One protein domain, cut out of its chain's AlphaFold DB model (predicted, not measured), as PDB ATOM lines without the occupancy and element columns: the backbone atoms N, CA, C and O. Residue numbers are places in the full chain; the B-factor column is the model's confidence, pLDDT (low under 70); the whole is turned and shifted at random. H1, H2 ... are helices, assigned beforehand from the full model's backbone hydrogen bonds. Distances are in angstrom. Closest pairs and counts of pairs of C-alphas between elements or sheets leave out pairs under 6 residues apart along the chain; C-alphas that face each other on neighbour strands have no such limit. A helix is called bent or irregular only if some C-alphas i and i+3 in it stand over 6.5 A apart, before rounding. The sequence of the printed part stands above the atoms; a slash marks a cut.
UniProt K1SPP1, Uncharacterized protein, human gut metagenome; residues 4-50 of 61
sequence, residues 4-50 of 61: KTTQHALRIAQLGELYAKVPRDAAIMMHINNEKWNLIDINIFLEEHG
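What this domain is: This is residues 4 to 50 of the 61 residues of an uncharacterized protein of human gut metagenome (UniProt K1SPP1). Two helices, H2 and H3, fold into a helical hairpin, and a third, H1, is set off to one side of it, with H2 between H1 and H3. H1 is joined to H2 by a connecting stretch of residues 13 to 22 and touches neither helix of the hairpin. The printed part has 47 residues with three named helices in the order H1, H2, H3 and no named strand; the class is all helix, with 30 residues in the helices. The whole is only just compact, close to loose, with a radius of gyration of the C-alphas of 10.9 A, and the C-alphas span 31 by 21 by 15 A along their three main axes.

How they stand to each other: H1, residues 4 to 12, comes first and touches no helix. H2, residues 23 to 33, is near it: 5 pairs of C-alphas of H1 and H2 are within 10 A, but their closest C-alphas are 8.4 A apart. H3, residues 39 to 48, touches H2, with 4 pairs of C-alphas within 8 A; the closest C-alphas of the two are those of Arg 24 and Leu 46, 7.0 A apart. H2 and H3 run opposite ways at a steep tilt of 39 degrees, and their centres are 11.0 A apart. The two form a helical hairpin. H1 and H3 are apart. In H1, H2 and H3 every backbone O i to N i+4 pair is within hydrogen-bond range.

Where its parts are: H1 begins at Lys 4, whose C-alpha is at (24.551, -18.289, 36.967), and ends at Ile 12; it is 12.4 A from first to last C-alpha. H2 runs from Pro 23, with its C-alpha at (8.659, -14.277, 28.155), to Asn 33, and with 11 residues and 15.2 A it is the longest helix. H3 runs from Leu 39 to Glu 48, a length of 14.1 A, and its last C-alpha is at (-1.307, -21.498, 31.670). No helix is bent or irregular.

The domain as a whole: The two C-alphas farthest apart are those of Ile 12 and Glu 48, at 31.1 A. The C-alphas of Lys 4 and Gly 50, the first and last printed residues, are 26.5 A apart. The printed part has no cut. The link from H1 to H2 has 10 residues and is short, the link from H2 to H3 has 5 and is tight, and no link is long. The mean pLDDT of the printed part is 92.3, and no printed residue is under 70.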
ATOM      1  N   LYS A   4      23.174 -18.464  37.448       92.31
ATOM      2  CA  LYS A   4      24.551 -18.289  36.967       92.31
ATOM      3  C   LYS A   4      25.140 -19.609  36.463       92.31
ATOM      4  O   LYS A   4      25.712 -19.655  35.376       92.31
ATOM      5  N   THR A   5      24.959 -20.680  37.225       93.06
ATOM      6  CA  THR A   5      25.374 -22.045  36.888       93.06
ATOM      7  C   THR A   5      24.614 -22.546  35.666       93.06
ATOM      8  O   THR A   5      25.216 -23.141  34.777       93.06
ATOM      9  N   THR A   6      23.315 -22.250  35.576       91.12
ATOM     10  CA  THR A   6      22.487 -22.631  34.423       91.12
ATOM     11  C   THR A   6      22.950 -21.929  33.144       91.12
ATOM     12  O   THR A   6      23.171 -22.592  32.134       91.12
ATOM     13  N   GLN A   7      23.184 -20.612  33.184       93.25
ATOM     14  CA  GLN A   7      23.721 -19.861  32.041       93.25
ATOM     15  C   GLN A   7      25.105 -20.373  31.630       93.25
ATOM     16  O   GLN A   7      25.388 -20.545  30.445       93.25
ATOM     17  N   HIS A   8      25.964 -20.675  32.608       94.38
ATOM     18  CA  HIS A   8      27.277 -21.247  32.341       94.38
ATOM     19  C   HIS A   8      27.183 -22.620  31.655       94.38
ATOM     20  O   HIS A   8      27.880 -22.860  30.669       94.38
ATOM     21  N   ALA A   9      26.286 -23.493  32.122       92.56
ATOM     22  CA  ALA A   9      26.046 -24.804  31.524       92.56
ATOM     23  C   ALA A   9      25.506 -24.700  30.088       92.56
ATOM     24  O   ALA A   9      26.003 -25.398  29.205       92.56
ATOM     25  N   LEU A  10      24.551 -23.796  29.831       92.25
ATOM     26  CA  LEU A  10      24.026 -23.537  28.483       92.25
ATOM     27  C   LEU A  10      25.142 -23.109  27.528       92.25
ATOM     28  O   LEU A  10      25.245 -23.633  26.420       92.25
ATOM     29  N   ARG A  11      26.032 -22.227  27.991       93.88
ATOM     30  CA  ARG A  11      27.176 -21.750  27.212       93.88
ATOM     31  C   ARG A  11      28.178 -22.857  26.889       93.88
ATOM     32  O   ARG A  11      28.623 -22.943  25.748       93.88
ATOM     33  N   ILE A  12      28.515 -23.715  27.857       95.31
ATOM     34  CA  ILE A  12      29.383 -24.888  27.629       95.31
ATOM     35  C   ILE A  12      28.741 -25.847  26.621       95.31
ATOM     36  O   ILE A  12      29.420 -26.356  25.732       95.31
ATOM     37  N   ALA A  13      27.430 -26.060  26.732       91.88
ATOM     38  CA  ALA A  13      26.668 -26.923  25.838       91.88
ATOM     39  C   ALA A  13      26.424 -26.315  24.442       91.88
ATOM     40  O   ALA A  13      25.788 -26.962  23.612       91.88
ATOM     41  N   GLN A  14      26.902 -25.090  24.176       91.69
ATOM     42  CA  GLN A  14      26.630 -24.329  22.948       91.69
ATOM     43  C   GLN A  14      25.126 -24.166  22.662       91.69
ATOM     44  O   GLN A  14      24.692 -24.076  21.513       91.69
ATOM     45  N   LEU A  15      24.317 -24.131  23.723       87.19
ATOM     46  CA  LEU A  15      22.891 -23.842  23.665       87.19
ATOM     47  C   LEU A  15      22.654 -22.337  23.827       87.19
ATOM     48  O   LEU A  15      23.509 -21.599  24.317       87.19
ATOM     49  N   GLY A  16      21.475 -21.876  23.411       86.56
ATOM     50  CA  GLY A  16      21.066 -20.492  23.635       86.56
ATOM     51  C   GLY A  16      20.960 -20.183  25.130       86.56
ATOM     52  O   GLY A  16      20.317 -20.928  25.866       86.56
ATOM     53  N   GLU A  17      21.587 -19.086  25.562       91.50
ATOM     54  CA  GLU A  17      21.402 -18.518  26.903       91.50
ATOM     55  C   GLU A  17      19.930 -18.121  27.124       91.50
ATOM     56  O   GLU A  17      19.199 -17.833  26.172       91.50
ATOM     57  N   LEU A  18      19.489 -18.086  28.383       92.38
ATOM     58  CA  LEU A  18      18.150 -17.606  28.735       92.38
ATOM     59  C   LEU A  18      18.121 -16.076  28.708       92.38
ATOM     60  O   LEU A  18      18.932 -15.426  29.375       92.38
ATOM     61  N   TYR A  19      17.166 -15.493  27.984       91.56
ATOM     62  CA  TYR A  19      17.034 -14.040  27.872       91.56
ATOM     63  C   TYR A  19      15.769 -13.527  28.562       91.56
ATOM     64  O   TYR A  19      14.665 -13.803  28.116       91.56
ATOM     65  N   ALA A  20      15.910 -12.649  29.559       87.75
ATOM     66  CA  ALA A  20      14.767 -12.092  30.299       87.75
ATOM     67  C   ALA A  20      13.744 -11.326  29.427       87.75
ATOM     68  O   ALA A  20      12.587 -11.187  29.808       87.75
ATOM     69  N   LYS A  21      14.147 -10.838  28.245       91.75
ATOM     70  CA  LYS A  21      13.239 -10.203  27.270       91.75
ATOM     71  C   LYS A  21      12.331 -11.194  26.530       91.75
ATOM     72  O   LYS A  21      11.387 -10.769  25.873       91.75
ATOM     73  N   VAL A  22      12.637 -12.490  26.581       93.38
ATOM     74  CA  VAL A  22      11.812 -13.561  26.018       93.38
ATOM     75  C   VAL A  22      10.906 -14.072  27.145       93.38
ATOM     76  O   VAL A  22      11.428 -14.622  28.111       93.38
ATOM     77  N   PRO A  23       9.567 -13.934  27.053       94.19
ATOM     78  CA  PRO A  23       8.659 -14.277  28.155       94.19
ATOM     79  C   PRO A  23       8.811 -15.710  28.680       94.19
ATOM     80  O   PRO A  23       8.827 -15.934  29.887       94.19
ATOM     81  N   ARG A  24       9.007 -16.678  27.773       94.50
ATOM     82  CA  ARG A  24       9.291 -18.079  28.123       94.50
ATOM     83  C   ARG A  24      10.558 -18.209  28.962       94.50
ATOM     84  O   ARG A  24      10.553 -18.864  29.997       94.50
ATOM     85  N   ASP A  25      11.640 -17.585  28.522       94.38
ATOM     86  CA  ASP A  25      12.918 -17.686  29.213       94.38
ATOM     87  C   ASP A  25      12.853 -16.957  30.564       94.38
ATOM     88  O   ASP A  25      13.370 -17.471  31.549       94.38
ATOM     89  N   ALA A  26      12.140 -15.828  30.658       93.50
ATOM     90  CA  ALA A  26      11.885 -15.137  31.924       93.50
ATOM     91  C   ALA A  26      11.118 -16.017  32.927       93.50
ATOM     92  O   ALA A  26      11.496 -16.087  34.097       93.50
ATOM     93  N   ALA A  27      10.086 -16.731  32.467       93.19
ATOM     94  CA  ALA A  27       9.349 -17.692  33.284       93.19
ATOM     95  C   ALA A  27      10.259 -18.818  33.799       93.19
ATOM     96  O   ALA A  27      10.219 -19.156  34.983       93.19
ATOM     97  N   ILE A  28      11.131 -19.355  32.942       92.44
ATOM     98  CA  ILE A  28      12.115 -20.378  33.324       92.44
ATOM     99  C   ILE A  28      13.102 -19.811  34.356       92.44
ATOM    100  O   ILE A  28      13.304 -20.410  35.409       92.44
ATOM    101  N   MET A  29      13.666 -18.626  34.110       93.06
ATOM    102  CA  MET A  29      14.590 -17.950  35.031       93.06
ATOM    103  C   MET A  29      13.952 -17.677  36.400       93.06
ATOM    104  O   MET A  29      14.615 -17.830  37.425       93.06
ATOM    105  N   MET A  30      12.666 -17.313  36.440       93.88
ATOM    106  CA  MET A  30      11.912 -17.146  37.684       93.88
ATOM    107  C   MET A  30      11.842 -18.455  38.480       93.88
ATOM    108  O   MET A  30      12.064 -18.442  39.689       93.88
ATOM    109  N   HIS A  31      11.560 -19.585  37.829       93.06
ATOM    110  CA  HIS A  31      11.494 -20.890  38.494       93.06
ATOM    111  C   HIS A  31      12.863 -21.338  39.020       93.06
ATOM    112  O   HIS A  31      12.962 -21.752  40.174       93.06
ATOM    113  N   ILE A  32      13.921 -21.142  38.227       91.19
ATOM    114  CA  ILE A  32      15.317 -21.388  38.621       91.19
ATOM    115  C   ILE A  32      15.679 -20.585  39.880       91.19
ATOM    116  O   ILE A  32      16.221 -21.133  40.835       91.19
ATOM    117  N   ASN A  33      15.360 -19.288  39.904       90.94
ATOM    118  CA  ASN A  33      15.679 -18.411  41.036       90.94
ATOM    119  C   ASN A  33      14.889 -18.746  42.309       90.94
ATOM    120  O   ASN A  33      15.359 -18.451  43.403       90.94
ATOM    121  N   ASN A  34      13.707 -19.351  42.174       91.50
ATOM    122  CA  ASN A  34      12.876 -19.792  43.298       91.50
ATOM    123  C   ASN A  34      13.098 -21.267  43.664       91.50
ATOM    124  O   ASN A  34      12.279 -21.850  44.372       91.50
ATOM    125  N   GLU A  35      14.157 -21.887  43.139       89.25
ATOM    126  CA  GLU A  35      14.496 -23.294  43.362       89.25
ATOM    127  C   GLU A  35      13.371 -24.286  43.001       89.25
ATOM    128  O   GLU A  35      13.282 -25.388  43.547       89.25
ATOM    129  N   LYS A  36      12.519 -23.920  42.037       88.06
ATOM    130  CA  LYS A  36      11.453 -24.771  41.500       88.06
ATOM    131  C   LYS A  36      11.924 -25.435  40.210       88.06
ATOM    132  O   LYS A  36      11.905 -24.825  39.150       88.06
ATOM    133  N   TRP A  37      12.344 -26.694  40.304       85.25
ATOM    134  CA  TRP A  37      12.989 -27.427  39.199       85.25
ATOM    135  C   TRP A  37      12.101 -28.470  38.527       85.25
ATOM    136  O   TRP A  37      12.528 -29.120  37.575       85.25
ATOM    137  N   ASN A  38      10.896 -28.688  39.050       90.12
ATOM    138  CA  ASN A  38      10.003 -29.702  38.521       90.12
ATOM    139  C   ASN A  38       9.555 -29.299  37.113       90.12
ATOM    140  O   ASN A  38       8.850 -28.311  36.924       90.12
ATOM    141  N   LEU A  39       9.977 -30.083  36.123       89.44
ATOM    142  CA  LEU A  39       9.694 -29.819  34.718       89.44
ATOM    143  C   LEU A  39       8.193 -29.835  34.407       89.44
ATOM    144  O   LEU A  39       7.752 -29.092  33.537       89.44
ATOM    145  N   ILE A  40       7.419 -30.665  35.113       91.56
ATOM    146  CA  ILE A  40       5.963 -30.729  34.966       91.56
ATOM    147  C   ILE A  40       5.355 -29.419  35.466       91.56
ATOM    148  O   ILE A  40       4.615 -28.791  34.720       91.56
ATOM    149  N   ASP A  41       5.730 -28.962  36.663       92.12
ATOM    150  CA  ASP A  41       5.214 -27.709  37.233       92.12
ATOM    151  C   ASP A  41       5.590 -26.495  36.370       92.12
ATOM    152  O   ASP A  41       4.768 -25.612  36.130       92.12
ATOM    153  N   ILE A  42       6.821 -26.470  35.848       92.56
ATOM    154  CA  ILE A  42       7.279 -25.427  34.922       92.56
ATOM    155  C   ILE A  42       6.462 -25.469  33.628       92.56
ATOM    156  O   ILE A  42       6.031 -24.425  33.149       92.56
ATOM    157  N   ASN A  43       6.234 -26.652  33.051       93.69
ATOM    158  CA  ASN A  43       5.454 -26.778  31.822       93.69
ATOM    159  C   ASN A  43       3.987 -26.395  32.027       93.69
ATOM    160  O   ASN A  43       3.462 -25.674  31.188       93.69
ATOM    161  N   ILE A  44       3.363 -26.779  33.146       94.50
ATOM    162  CA  ILE A  44       2.009 -26.331  33.508       94.50
ATOM    163  C   ILE A  44       1.964 -24.803  33.559       94.50
ATOM    164  O   ILE A  44       1.130 -24.191  32.897       94.50
ATOM    165  N   PHE A  45       2.913 -24.169  34.257       94.94
ATOM    166  CA  PHE A  45       2.989 -22.710  34.322       94.94
ATOM    167  C   PHE A  45       3.136 -22.076  32.930       94.94
ATOM    168  O   PHE A  45       2.501 -21.064  32.635       94.94
ATOM    169  N   LEU A  46       3.982 -22.645  32.067       94.94
ATOM    170  CA  LEU A  46       4.163 -22.155  30.702       94.94
ATOM    171  C   LEU A  46       2.863 -22.272  29.891       94.94
ATOM    172  O   LEU A  46       2.491 -21.304  29.229       94.94
ATOM    173  N   GLU A  47       2.153 -23.399  29.976       95.19
ATOM    174  CA  GLU A  47       0.871 -23.612  29.287       95.19
ATOM    175  C   GLU A  47      -0.211 -22.640  29.761       95.19
ATOM    176  O   GLU A  47      -0.868 -22.014  28.928       95.19
ATOM    177  N   GLU A  48      -0.351 -22.444  31.076       96.25
ATOM    178  CA  GLU A  48      -1.307 -21.498  31.670       96.25
ATOM    179  C   GLU A  48      -1.106 -20.058  31.170       96.25
ATOM    180  O   GLU A  48      -2.058 -19.281  31.099       96.25
ATOM    181  N   HIS A  49       0.122 -19.710  30.779       95.31
ATOM    182  CA  HIS A  49       0.484 -18.393  30.252       95.31
ATOM    183  C   HIS A  49       0.587 -18.355  28.715       95.31
ATOM    184  O   HIS A  49       1.040 -17.352  28.158       95.31
ATOM    185  N   GLY A  50       0.187 -19.421  28.011       95.25
ATOM    186  CA  GLY A  50       0.225 -19.498  26.545       95.25
ATOM    187  C   GLY A  50       1.641 -19.529  25.954       95.25
ATOM    188  O   GLY A  50       1.856 -19.088  24.824       95.25
TER     189      GLY A  50